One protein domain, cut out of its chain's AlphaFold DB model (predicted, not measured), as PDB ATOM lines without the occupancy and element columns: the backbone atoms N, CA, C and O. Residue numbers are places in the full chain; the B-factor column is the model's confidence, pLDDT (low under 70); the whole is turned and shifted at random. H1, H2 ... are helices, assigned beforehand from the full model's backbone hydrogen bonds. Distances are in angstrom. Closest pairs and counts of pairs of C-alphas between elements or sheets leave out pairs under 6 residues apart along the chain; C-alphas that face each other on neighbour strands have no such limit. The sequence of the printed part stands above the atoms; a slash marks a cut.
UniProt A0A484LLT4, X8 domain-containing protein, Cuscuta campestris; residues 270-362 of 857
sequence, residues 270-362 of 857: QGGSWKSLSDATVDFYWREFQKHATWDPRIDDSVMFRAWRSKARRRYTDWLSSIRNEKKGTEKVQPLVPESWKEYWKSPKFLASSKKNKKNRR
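Overview. This is residues 270 to 362 of the 857 residues of the protein "X8 domain-containing protein" of Cuscuta campestris (UniProt A0A484LLT4). A loose, elongated chain of four helices with few contacts between them: the long helix H2 runs roughly along the longest axis, H1 stands crosswise to it near its beginning, and H3 and H4 follow beyond its other end. A long loop, residues 324 to 335, swings out and folds back between H2 and H3, and residues 355 to 362, of which 355 to 360 belong to H4, stick out free. The printed part has 93 residues with four named helices, in the order H1, H2, H3, H4, and no named strand; the class is all helix. The whole is loose, with a radius of gyration of the C-alphas of 16.4 A, and its spans of 48 by 32 by 24 A make it only just elongated.

Along the chain. The printed part begins at Gln 270, whose C-alpha is at (60.818, -33.027, 11.716). H1 holds residues 279 to 290, 16.1 A from first to last C-alpha, and begins at C-alpha 279 at (64.453, -21.098, 9.159). H2, the longest helix, holds residues 301 to 323 and is 31.7 A long; its C-alpha 323 is at (52.768, -32.626, 25.086). H3 holds residues 336 to 346, 15.5 A long. H4 holds residues 348 to 360, 18.1 A long, and ends at C-alpha 360 at (76.389, -36.078, 32.690).

Arrangement. H1 and H2 are close but not clearly touching; their closest C-alphas, those of Trp 286 and Phe 305, are 7.4 A apart. Their lines are about perpendicular, at 75 degrees. H2 and H3 are also close but not clearly touching, with the closest C-alphas, of Ile 323 and Pro 338, 7.1 A apart. Their lines are only just about perpendicular, at 73 degrees. H3 and H4 are close but not clearly touching, with the closest C-alphas, of Trp 345 and Leu 351, 6.9 A apart. They run the same way at a steep tilt of 57 degrees. H1 is apart from H3 and from H4, and H2 is apart from H4. In H1, H3 and H4 every O i to N i+4 pair is within hydrogen-bond range; in H2, 18 of 19 are.

Size, cuts and confidence. The C-alphas farthest apart are those of Arg 298 and Pro 348, at 49.4 A. The printed part has no cut. The link from H1 to H2 is short, with 10 residues; that from H2 to H3 is long, with 12; that from H3 to H4 is tight, with 1 residue. The mean pLDDT of the printed part is 75.1. Confidence is under 70 at residues 270 to 272, 321 to 322, 324, and 326 to 341.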
ATOM      1  N   GLN A 270      59.617 -32.571  10.996       50.81
ATOM      2  CA  GLN A 270      60.818 -33.027  11.716       50.81
ATOM      3  C   GLN A 270      61.325 -32.020  12.756       50.81
ATOM      4  O   GLN A 270      61.359 -30.817  12.517       50.81
ATOM      5  N   GLY A 271      61.795 -32.549  13.894       51.91
ATOM      6  CA  GLY A 271      62.650 -31.831  14.844       51.91
ATOM      7  C   GLY A 271      62.018 -31.492  16.196       51.91
ATOM      8  O   GLY A 271      61.540 -30.382  16.394       51.91
ATOM      9  N   GLY A 272      62.152 -32.381  17.187       62.53
ATOM     10  CA  GLY A 272      61.716 -32.162  18.582       62.53
ATOM     11  C   GLY A 272      62.541 -31.139  19.390       62.53
ATOM     12  O   GLY A 272      62.782 -31.340  20.580       62.53
ATOM     13  N   SER A 273      63.041 -30.073  18.754       71.38
ATOM     14  CA  SER A 273      63.770 -28.968  19.386       71.38
ATOM     15  C   SER A 273      63.726 -27.700  18.522       71.38
ATOM     16  O   SER A 273      63.754 -27.773  17.297       71.38
ATOM     17  N   TRP A 274      63.780 -26.517  19.144       77.44
ATOM     18  CA  TRP A 274      63.812 -25.239  18.410       77.44
ATOM     19  C   TRP A 274      65.018 -25.093  17.460       77.44
ATOM     20  O   TRP A 274      64.967 -24.327  16.507       77.44
ATOM     21  N   LYS A 275      66.123 -25.811  17.715       77.88
ATOM     22  CA  LYS A 275      67.321 -25.796  16.853       77.88
ATOM     23  C   LYS A 275      67.201 -26.687  15.609       77.88
ATOM     24  O   LYS A 275      68.089 -26.640  14.771       77.88
ATOM     25  N   SER A 276      66.165 -27.520  15.534       76.38
ATOM     26  CA  SER A 276      65.904 -28.439  14.417       76.38
ATOM     27  C   SER A 276      64.717 -28.005  13.550       76.38
ATOM     28  O   SER A 276      64.358 -28.723  12.627       76.38
ATOM     29  N   LEU A 277      64.121 -26.841  13.834       77.88
ATOM     30  CA  LEU A 277      63.165 -26.191  12.938       77.88
ATOM     31  C   LEU A 277      63.926 -25.561  11.764       77.88
ATOM     32  O   LEU A 277      64.996 -24.988  11.970       77.88
ATOM     33  N   SER A 278      63.368 -25.630  10.555       81.06
ATOM     34  CA  SER A 278      63.899 -24.893   9.404       81.06
ATOM     35  C   SER A 278      63.703 -23.387   9.587       81.06
ATOM     36  O   SER A 278      62.698 -22.962  10.162       81.06
ATOM     37  N   ASP A 279      64.614 -22.557   9.069       81.88
ATOM     38  CA  ASP A 279      64.453 -21.098   9.159       81.88
ATOM     39  C   ASP A 279      63.172 -20.618   8.455       81.88
ATOM     40  O   ASP A 279      62.488 -19.763   8.995       81.88
ATOM     41  N   ALA A 280      62.722 -21.277   7.379       78.44
ATOM     42  CA  ALA A 280      61.404 -21.026   6.782       78.44
ATOM     43  C   ALA A 280      60.223 -21.227   7.765       78.44
ATOM     44  O   ALA A 280      59.223 -20.513   7.690       78.44
ATOM     45  N   THR A 281      60.338 -22.164   8.716       77.00
ATOM     46  CA  THR A 281      59.352 -22.348   9.801       77.00
ATOM     47  C   THR A 281      59.450 -21.220  10.831       77.00
ATOM     48  O   THR A 281      58.432 -20.735  11.322       77.00
ATOM     49  N   VAL A 282      60.669 -20.775  11.151       81.56
ATOM     50  CA  VAL A 282      60.901 -19.643  12.062       81.56
ATOM     51  C   VAL A 282      60.359 -18.345  11.455       81.56
ATOM     52  O   VAL A 282      59.662 -17.605  12.143       81.56
ATOM     53  N   ASP A 283      60.595 -18.109  10.167       83.75
ATOM     54  CA  ASP A 283      60.135 -16.932   9.431       83.75
ATOM     55  C   ASP A 283      58.613 -16.918   9.250       83.75
ATOM     56  O   ASP A 283      58.000 -15.853   9.319       83.75
ATOM     57  N   PHE A 284      57.976 -18.084   9.080       83.38
ATOM     58  CA  PHE A 284      56.516 -18.201   9.126       83.38
ATOM     59  C   PHE A 284      55.970 -17.711  10.476       83.38
ATOM     60  O   PHE A 284      55.163 -16.783  10.513       83.38
ATOM     61  N   TYR A 285      56.458 -18.261  11.596       78.56
ATOM     62  CA  TYR A 285      56.005 -17.839  12.926       78.56
ATOM     63  C   TYR A 285      56.389 -16.394  13.274       78.56
ATOM     64  O   TYR A 285      55.678 -15.754  14.051       78.56
ATOM     65  N   TRP A 286      57.473 -15.862  12.701       87.00
ATOM     66  CA  TRP A 286      57.802 -14.442  12.799       87.00
ATOM     67  C   TRP A 286      56.732 -13.599  12.105       87.00
ATOM     68  O   TRP A 286      56.115 -12.770  12.765       87.00
ATOM     69  N   ARG A 287      56.415 -13.870  10.831       82.31
ATOM     70  CA  ARG A 287      55.375 -13.141  10.078       82.31
ATOM     71  C   ARG A 287      53.996 -13.226  10.738       82.31
ATOM     72  O   ARG A 287      53.296 -12.220  10.782       82.31
ATOM     73  N   GLU A 288      53.605 -14.380  11.286       78.75
ATOM     74  CA  GLU A 288      52.353 -14.488  12.057       78.75
ATOM     75  C   GLU A 288      52.382 -13.643  13.343       78.75
ATOM     76  O   GLU A 288      51.365 -13.056  13.705       78.75
ATOM     77  N   PHE A 289      53.535 -13.504  14.009       85.56
ATOM     78  CA  PHE A 289      53.690 -12.556  15.118       85.56
ATOM     79  C   PHE A 289      53.582 -11.096  14.645       85.56
ATOM     80  O   PHE A 289      52.852 -10.334  15.273       85.56
ATOM     81  N   GLN A 290      54.208 -10.711  13.523       85.44
ATOM     82  CA  GLN A 290      54.135  -9.333  12.996       85.44
ATOM     83  C   GLN A 290      52.688  -8.884  12.689       85.44
ATOM     84  O   GLN A 290      52.360  -7.718  12.867       85.44
ATOM     85  N   LYS A 291      51.783  -9.798  12.302       83.50
ATOM     86  CA  LYS A 291      50.347  -9.486  12.090       83.50
ATOM     87  C   LYS A 291      49.591  -9.090  13.361       83.50
ATOM     88  O   LYS A 291      48.518  -8.500  13.272       83.50
ATOM     89  N   HIS A 292      50.105  -9.473  14.527       78.25
ATOM     90  CA  HIS A 292      49.446  -9.303  15.821       78.25
ATOM     91  C   HIS A 292      50.278  -8.484  16.817       78.25
ATOM     92  O   HIS A 292      49.889  -8.352  17.978       78.25
ATOM     93  N   ALA A 293      51.413  -7.935  16.382       81.31
ATOM     94  CA  ALA A 293      52.326  -7.187  17.222       81.31
ATOM     95  C   ALA A 293      52.813  -5.919  16.525       81.31
ATOM     96  O   ALA A 293      53.385  -5.972  15.443       81.31
ATOM     97  N   THR A 294      52.625  -4.789  17.198       87.44
ATOM     98  CA  THR A 294      53.193  -3.493  16.830       87.44
ATOM     99  C   THR A 294      54.275  -3.099  17.833       87.44
ATOM    100  O   THR A 294      54.257  -3.514  18.996       87.44
ATOM    101  N   TRP A 295      55.241  -2.304  17.382       89.88
ATOM    102  CA  TRP A 295      56.280  -1.706  18.217       89.88
ATOM    103  C   TRP A 295      56.564  -0.273  17.775       89.88
ATOM    104  O   TRP A 295      56.081   0.178  16.737       89.88
ATOM    105  N   ASP A 296      57.303   0.459  18.607       87.25
ATOM    106  CA  ASP A 296      57.745   1.816  18.296       87.25
ATOM    107  C   ASP A 296      58.604   1.804  17.014       87.25
ATOM    108  O   ASP A 296      59.550   1.013  16.960       87.25
ATOM    109  N   PRO A 297      58.333   2.659  16.005       84.06
ATOM    110  CA  PRO A 297      59.117   2.720  14.765       84.06
ATOM    111  C   PRO A 297      60.616   3.005  14.955       84.06
ATOM    112  O   PRO A 297      61.397   2.801  14.031       84.06
ATOM    113  N   ARG A 298      61.035   3.466  16.140       86.38
ATOM    114  CA  ARG A 298      62.447   3.659  16.516       86.38
ATOM    115  C   ARG A 298      63.145   2.357  16.937       86.38
ATOM    116  O   ARG A 298      64.359   2.356  17.134       86.38
ATOM    117  N   ILE A 299      62.410   1.254  17.101       86.44
ATOM    118  CA  ILE A 299      62.956  -0.073  17.412       86.44
ATOM    119  C   ILE A 299      63.141  -0.849  16.108       86.44
ATOM    120  O   ILE A 299      62.177  -1.312  15.510       86.44
ATOM    121  N   ASP A 300      64.400  -1.038  15.714       87.62
ATOM    122  CA  ASP A 300      64.781  -1.832  14.545       87.62
ATOM    123  C   ASP A 300      64.242  -3.281  14.593       87.62
ATOM    124  O   ASP A 300      64.341  -3.990  15.604       87.62
ATOM    125  N   ASP A 301      63.735  -3.750  13.453       83.62
ATOM    126  CA  ASP A 301      63.118  -5.069  13.299       83.62
ATOM    127  C   ASP A 301      64.080  -6.222  13.615       83.62
ATOM    128  O   ASP A 301      63.649  -7.257  14.130       83.62
ATOM    129  N   SER A 302      65.396  -6.065  13.410       85.81
ATOM    130  CA  SER A 302      66.365  -7.096  13.808       85.81
ATOM    131  C   SER A 302      66.504  -7.202  15.333       85.81
ATOM    132  O   SER A 302      66.803  -8.284  15.854       85.81
ATOM    133  N   VAL A 303      66.298  -6.108  16.075       88.19
ATOM    134  CA  VAL A 303      66.260  -6.105  17.546       88.19
ATOM    135  C   VAL A 303      64.998  -6.823  18.020       88.19
ATOM    136  O   VAL A 303      65.093  -7.729  18.858       88.19
ATOM    137  N   MET A 304      63.835  -6.506  17.437       88.94
ATOM    138  CA  MET A 304      62.585  -7.182  17.789       88.94
ATOM    139  C   MET A 304      62.612  -8.671  17.412       88.94
ATOM    140  O   MET A 304      62.267  -9.509  18.247       88.94
ATOM    141  N   PHE A 305      63.120  -9.039  16.232       90.25
ATOM    142  CA  PHE A 305      63.291 -10.436  15.814       90.25
ATOM    143  C   PHE A 305      64.185 -11.221  16.783       90.25
ATOM    144  O   PHE A 305      63.843 -12.337  17.178       90.25
ATOM    145  N   ARG A 306      65.304 -10.638  17.243       89.00
ATOM    146  CA  ARG A 306      66.180 -11.259  18.257       89.00
ATOM    147  C   ARG A 306      65.455 -11.463  19.594       89.00
ATOM    148  O   ARG A 306      65.549 -12.548  20.182       89.00
ATOM    149  N   ALA A 307      64.700 -10.467  20.060       85.94
ATOM    150  CA  ALA A 307      63.912 -10.557  21.289       85.94
ATOM    151  C   ALA A 307      62.785 -11.605  21.184       85.94
ATOM    152  O   ALA A 307      62.604 -12.432  22.087       85.94
ATOM    153  N   TRP A 308      62.068 -11.622  20.059       93.00
ATOM    154  CA  TRP A 308      61.018 -12.584  19.736       93.00
ATOM    155  C   TRP A 308      61.563 -14.013  19.626       93.00
ATOM    156  O   TRP A 308      61.092 -14.891  20.348       93.00
ATOM    157  N   ARG A 309      62.615 -14.256  18.830       86.06
ATOM    158  CA  ARG A 309      63.213 -15.591  18.602       86.06
ATOM    159  C   ARG A 309      63.717 -16.212  19.913       86.06
ATOM    160  O   ARG A 309      63.662 -17.430  20.091       86.06
ATOM    161  N   SER A 310      64.135 -15.380  20.873       78.62
ATOM    162  CA  SER A 310      64.476 -15.785  22.246       78.62
ATOM    163  C   SER A 310      63.251 -16.198  23.084       78.62
ATOM    164  O   SER A 310      63.291 -17.231  23.761       78.62
ATOM    165  N   LYS A 311      62.142 -15.440  23.023       82.62
ATOM    166  CA  LYS A 311      60.870 -15.774  23.700       82.62
ATOM    167  C   LYS A 311      60.218 -17.027  23.095       82.62
ATOM    168  O   LYS A 311      59.901 -17.959  23.836       82.62
ATOM    169  N   ALA A 312      60.082 -17.081  21.771       81.81
ATOM    170  CA  ALA A 312      59.454 -18.175  21.031       81.81
ATOM    171  C   ALA A 312      60.162 -19.518  21.281       81.81
ATOM    172  O   ALA A 312      59.512 -20.501  21.638       81.81
ATOM    173  N   ARG A 313      61.506 -19.536  21.277       81.44
ATOM    174  CA  ARG A 313      62.309 -20.710  21.668       81.44
ATOM    175  C   ARG A 313      61.940 -21.278  23.040       81.44
ATOM    176  O   ARG A 313      61.913 -22.501  23.205       81.44
ATOM    177  N   ARG A 314      61.691 -20.420  24.037       74.19
ATOM    178  CA  ARG A 314      61.289 -20.864  25.384       74.19
ATOM    179  C   ARG A 314      59.885 -21.461  25.350       74.19
ATOM    180  O   ARG A 314      59.707 -22.575  25.824       74.19
ATOM    181  N   ARG A 315      58.926 -20.788  24.706       76.19
ATOM    182  CA  ARG A 315      57.527 -21.250  24.647       76.19
ATOM    183  C   ARG A 315      57.340 -22.543  23.863       76.19
ATOM    184  O   ARG A 315      56.633 -23.421  24.337       76.19
ATOM    185  N   TYR A 316      58.062 -22.719  22.761       77.00
ATOM    186  CA  TYR A 316      58.125 -23.994  22.047       77.00
ATOM    187  C   TYR A 316      58.679 -25.129  22.933       77.00
ATOM    188  O   TYR A 316      58.167 -26.244  22.913       77.00
ATOM    189  N   THR A 317      59.682 -24.841  23.773       77.06
ATOM    190  CA  THR A 317      60.241 -25.821  24.727       77.06
ATOM    191  C   THR A 317      59.248 -26.164  25.848       77.06
ATOM    192  O   THR A 317      59.096 -27.338  26.186       77.06
ATOM    193  N   ASP A 318      58.547 -25.164  26.396       73.19
ATOM    194  CA  ASP A 318      57.489 -25.356  27.401       73.19
ATOM    195  C   ASP A 318      56.332 -26.203  26.832       73.19
ATOM    196  O   ASP A 318      55.888 -27.158  27.468       73.19
ATOM    197  N   TRP A 319      55.885 -25.892  25.611       75.25
ATOM    198  CA  TRP A 319      54.797 -26.575  24.903       75.25
ATOM    199  C   TRP A 319      55.135 -28.032  24.564       75.25
ATOM    200  O   TRP A 319      54.358 -28.925  24.909       75.25
ATOM    201  N   LEU A 320      56.331 -28.312  24.024       72.00
ATOM    202  CA  LEU A 320      56.811 -29.691  23.845       72.00
ATOM    203  C   LEU A 320      56.847 -30.467  25.172       72.00
ATOM    204  O   LEU A 320      56.513 -31.651  25.205       72.00
ATOM    205  N   SER A 321      57.213 -29.814  26.282       69.69
ATOM    206  CA  SER A 321      57.170 -30.447  27.606       69.69
ATOM    207  C   SER A 321      55.755 -30.590  28.180       69.69
ATOM    208  O   SER A 321      55.592 -31.356  29.128       69.69
ATOM    209  N   SER A 322      54.750 -29.888  27.649       68.44
ATOM    210  CA  SER A 322      53.338 -30.128  27.973       68.44
ATOM    211  C   SER A 322      52.832 -31.371  27.242       68.44
ATOM    212  O   SER A 322      52.282 -32.260  27.883       68.44
ATOM    213  N   ILE A 323      53.120 -31.473  25.935       70.12
ATOM    214  CA  ILE A 323      52.768 -32.626  25.086       70.12
ATOM    215  C   ILE A 323      53.389 -33.917  25.634       70.12
ATOM    216  O   ILE A 323      52.679 -34.889  25.869       70.12
ATOM    217  N   ARG A 324      54.706 -33.927  25.892       67.25
ATOM    218  CA  ARG A 324      55.420 -35.113  26.404       67.25
ATOM    219  C   ARG A 324      54.905 -35.592  27.765       67.25
ATOM    220  O   ARG A 324      55.021 -36.768  28.079       67.25
ATOM    221  N   ASN A 325      54.405 -34.674  28.588       71.50
ATOM    222  CA  ASN A 325      53.991 -34.957  29.959       71.50
ATOM    223  C   ASN A 325      52.454 -35.089  30.089       71.50
ATOM    224  O   ASN A 325      51.954 -35.023  31.210       71.50
ATOM    225  N   GLU A 326      51.736 -35.189  28.961       64.44
ATOM    226  CA  GLU A 326      50.292 -35.469  28.812       64.44
ATOM    227  C   GLU A 326      49.364 -34.719  29.783       64.44
ATOM    228  O   GLU A 326      48.337 -35.216  30.247       64.44
ATOM    229  N   LYS A 327      49.708 -33.461  30.082       60.81
ATOM    230  CA  LYS A 327      48.906 -32.624  30.977       60.81
ATOM    231  C   LYS A 327      47.620 -32.194  30.271       60.81
ATOM    232  O   LYS A 327      47.679 -31.372  29.354       60.81
ATOM    233  N   LYS A 328      46.470 -32.724  30.718       48.50
ATOM    234  CA  LYS A 328      45.125 -32.321  30.255       48.50
ATOM    235  C   LYS A 328      45.038 -30.788  30.182       48.50
ATOM    236  O   LYS A 328      45.287 -30.106  31.176       48.50
ATOM    237  N   GLY A 329      44.734 -30.261  28.993       51.41
ATOM    238  CA  GLY A 329      44.696 -28.816  28.724       51.41
ATOM    239  C   GLY A 329      45.336 -28.342  27.410       51.41
ATOM    240  O   GLY A 329      45.192 -27.169  27.079       51.41
ATOM    241  N   THR A 330      46.013 -29.206  26.638       49.91
ATOM    242  CA  THR A 330      46.588 -28.848  25.316       49.91
ATOM    243  C   THR A 330      46.018 -29.656  24.145       49.91
ATOM    244  O   THR A 330      46.745 -30.013  23.219       49.91
ATOM    245  N   GLU A 331      44.711 -29.915  24.152       49.06
ATOM    246  CA  GLU A 331      43.969 -30.539  23.044       49.06
ATOM    247  C   GLU A 331      43.690 -29.529  21.910       49.06
ATOM    248  O   GLU A 331      42.556 -29.192  21.587       49.06
ATOM    249  N   LYS A 332      44.767 -28.954  21.355       46.81
ATOM    250  CA  LYS A 332      44.756 -28.007  20.223       46.81
ATOM    251  C   LYS A 332      45.989 -28.198  19.334       46.81
ATOM    252  O   LYS A 332      46.725 -27.255  19.048       46.81
ATOM    253  N   VAL A 333      46.237 -29.436  18.908       48.59
ATOM    254  CA  VAL A 333      47.256 -29.810  17.909       48.59
ATOM    255  C   VAL A 333      46.658 -30.910  17.024       48.59
ATOM    256  O   VAL A 333      45.958 -31.771  17.545       48.59
ATOM    257  N   GLN A 334      46.902 -30.897  15.708       43.19
ATOM    258  CA  GLN A 334      46.424 -31.979  14.831       43.19
ATOM    259  C   GLN A 334      47.131 -33.306  15.192       43.19
ATOM    260  O   GLN A 334      48.355 -33.259  15.343       43.19
ATOM    261  N   PRO A 335      46.424 -34.455  15.300       46.66
ATOM    262  CA  PRO A 335      46.944 -35.694  15.915       46.66
ATOM    263  C   PRO A 335      48.305 -36.178  15.391       46.66
ATOM    264  O   PRO A 335      49.201 -36.504  16.173       46.66
ATOM    265  N   LEU A 336      48.497 -36.085  14.072       44.94
ATOM    266  CA  LEU A 336      49.682 -36.555  13.349       44.94
ATOM    267  C   LEU A 336      51.009 -35.930  13.829       44.94
ATOM    268  O   LEU A 336      52.063 -36.563  13.754       44.94
ATOM    269  N   VAL A 337      50.997 -34.683  14.326       55.41
ATOM    270  CA  VAL A 337      52.240 -33.996  14.736       55.41
ATOM    271  C   VAL A 337      52.725 -34.477  16.116       55.41
ATOM    272  O   VAL A 337      53.874 -34.920  16.196       55.41
ATOM    273  N   PRO A 338      51.903 -34.487  17.192       58.84
ATOM    274  CA  PRO A 338      52.259 -35.128  18.458       58.84
ATOM    275  C   PRO A 338      52.678 -36.595  18.320       58.84
ATOM    276  O   PRO A 338      53.603 -37.010  19.015       58.84
ATOM    277  N   GLU A 339      52.044 -37.369  17.437       61.59
ATOM    278  CA  GLU A 339      52.367 -38.785  17.206       61.59
ATOM    279  C   GLU A 339      53.804 -38.973  16.704       61.59
ATOM    280  O   GLU A 339      54.591 -39.653  17.369       61.59
ATOM    281  N   SER A 340      54.194 -38.268  15.634       66.38
ATOM    282  CA  SER A 340      55.568 -38.303  15.097       66.38
ATOM    283  C   SER A 340      56.640 -37.928  16.137       66.38
ATOM    284  O   SER A 340      57.773 -38.416  16.106       66.38
ATOM    285  N   TRP A 341      56.295 -37.081  17.114       65.25
ATOM    286  CA  TRP A 341      57.197 -36.686  18.196       65.25
ATOM    287  C   TRP A 341      57.212 -37.676  19.359       65.25
ATOM    288  O   TRP A 341      58.289 -37.937  19.899       65.25
ATOM    289  N   LYS A 342      56.071 -38.283  19.712       70.50
ATOM    290  CA  LYS A 342      56.025 -39.421  20.645       70.50
ATOM    291  C   LYS A 342      56.860 -40.586  20.100       70.50
ATOM    292  O   LYS A 342      57.605 -41.194  20.864       70.50
ATOM    293  N   GLU A 343      56.805 -40.851  18.797       76.50
ATOM    294  CA  GLU A 343      57.648 -41.842  18.121       76.50
ATOM    295  C   GLU A 343      59.135 -41.440  18.124       76.50
ATOM    296  O   GLU A 343      59.984 -42.200  18.595       76.50
ATOM    297  N   TYR A 344      59.472 -40.210  17.720       77.19
ATOM    298  CA  TYR A 344      60.855 -39.717  17.773       77.19
ATOM    299  C   TYR A 344      61.460 -39.783  19.189       77.19
ATOM    300  O   TYR A 344      62.638 -40.119  19.341       77.19
ATOM    301  N   TRP A 345      60.677 -39.516  20.239       74.94
ATOM    302  CA  TRP A 345      61.124 -39.638  21.632       74.94
ATOM    303  C   TRP A 345      61.228 -41.089  22.129       74.94
ATOM    304  O   TRP A 345      62.022 -41.348  23.032       74.94
ATOM    305  N   LYS A 346      60.505 -42.039  21.518       81.88
ATOM    306  CA  LYS A 346      60.721 -43.486  21.700       81.88
ATOM    307  C   LYS A 346      61.965 -43.994  20.951       81.88
ATOM    308  O   LYS A 346      62.478 -45.056  21.292       81.88
ATOM    309  N   SER A 347      62.484 -43.256  19.962       83.94
ATOM    310  CA  SER A 347      63.619 -43.717  19.146       83.94
ATOM    311  C   SER A 347      64.898 -43.980  19.973       83.94
ATOM    312  O   SER A 347      65.269 -43.162  20.828       83.94
ATOM    313  N   PRO A 348      65.668 -45.054  19.683       85.88
ATOM    314  CA  PRO A 348      66.906 -45.368  20.408       85.88
ATOM    315  C   PRO A 348      67.931 -44.224  20.409       85.88
ATOM    316  O   PRO A 348      68.625 -44.000  21.402       85.88
ATOM    317  N   LYS A 349      67.990 -43.446  19.319       83.38
ATOM    318  CA  LYS A 349      68.875 -42.280  19.161       83.38
ATOM    319  C   LYS A 349      68.551 -41.168  20.165       83.38
ATOM    320  O   LYS A 349      69.469 -40.571  20.738       83.38
ATOM    321  N   PHE A 350      67.266 -40.905  20.412       80.56
ATOM    322  CA  PHE A 350      66.836 -39.948  21.431       80.56
ATOM    323  C   PHE A 350      67.064 -40.499  22.842       80.56
ATOM    324  O   PHE A 350      67.650 -39.807  23.677       80.56
ATOM    325  N   LEU A 351      66.687 -41.757  23.096       84.19
ATOM    326  CA  LEU A 351      66.845 -42.400  24.404       84.19
ATOM    327  C   LEU A 351      68.314 -42.462  24.850       84.19
ATOM    328  O   LEU A 351      68.625 -42.037  25.962       84.19
ATOM    329  N   ALA A 352      69.240 -42.878  23.979       84.00
ATOM    330  CA  ALA A 352      70.675 -42.892  24.275       84.00
ATOM    331  C   ALA A 352      71.230 -41.483  24.568       84.00
ATOM    332  O   ALA A 352      72.012 -41.292  25.505       84.00
ATOM    333  N   SER A 353      70.778 -40.474  23.816       80.81
ATOM    334  CA  SER A 353      71.152 -39.070  24.036       80.81
ATOM    335  C   SER A 353      70.609 -38.534  25.368       80.81
ATOM    336  O   SER A 353      71.316 -37.836  26.096       80.81
ATOM    337  N   SER A 354      69.372 -38.892  25.720       80.31
ATOM    338  CA  SER A 354      68.736 -38.559  26.998       80.31
ATOM    339  C   SER A 354      69.465 -39.220  28.174       80.31
ATOM    340  O   SER A 354      69.846 -38.535  29.124       80.31
ATOM    341  N   LYS A 355      69.772 -40.520  28.060       83.44
ATOM    342  CA  LYS A 355      70.525 -41.317  29.041       83.44
ATOM    343  C   LYS A 355      71.911 -40.720  29.311       83.44
ATOM    344  O   LYS A 355      72.238 -40.414  30.457       83.44
ATOM    345  N   LYS A 356      72.675 -40.409  28.254       82.94
ATOM    346  CA  LYS A 356      73.973 -39.713  28.353       82.94
ATOM    347  C   LYS A 356      73.850 -38.342  29.031       82.94
ATOM    348  O   LYS A 356      74.654 -38.010  29.898       82.94
ATOM    349  N   ASN A 357      72.820 -37.561  28.706       78.75
ATOM    350  CA  ASN A 357      72.581 -36.264  29.347       78.75
ATOM    351  C   ASN A 357      72.140 -36.384  30.820       78.75
ATOM    352  O   ASN A 357      72.501 -35.520  31.621       78.75
ATOM    353  N   LYS A 358      71.412 -37.443  31.205       76.94
ATOM    354  CA  LYS A 358      71.091 -37.769  32.609       76.94
ATOM    355  C   LYS A 358      72.374 -38.087  33.385       76.94
ATOM    356  O   LYS A 358      72.609 -37.467  34.418       76.94
ATOM    357  N   LYS A 359      73.222 -38.967  32.838       80.38
ATOM    358  CA  LYS A 359      74.529 -39.367  33.392       80.38
ATOM    359  C   LYS A 359      75.456 -38.168  33.618       80.38
ATOM    360  O   LYS A 359      75.980 -37.970  34.710       80.38
ATOM    361  N   ASN A 360      75.575 -37.297  32.613       77.44
ATOM    362  CA  ASN A 360      76.389 -36.078  32.690       77.44
ATOM    363  C   ASN A 360      75.915 -35.099  33.786       77.44
ATOM    364  O   ASN A 360      76.737 -34.422  34.394       77.44
ATOM    365  N   ARG A 361      74.604 -35.020  34.062       70.56
ATOM    366  CA  ARG A 361      74.026 -34.177  35.133       70.56
ATOM    367  C   ARG A 361      74.146 -34.780  36.538       70.56
ATOM    368  O   ARG A 361      73.791 -34.119  37.508       70.56
ATOM    369  N   ARG A 362      74.595 -36.030  36.644       77.00
ATOM    370  CA  ARG A 362      74.700 -36.822  37.880       77.00
ATOM    371  C   ARG A 362      76.144 -37.295  38.124       77.00
ATOM    372  O   ARG A 362      76.385 -38.342  38.709       77.00
TER     373      ARG A 362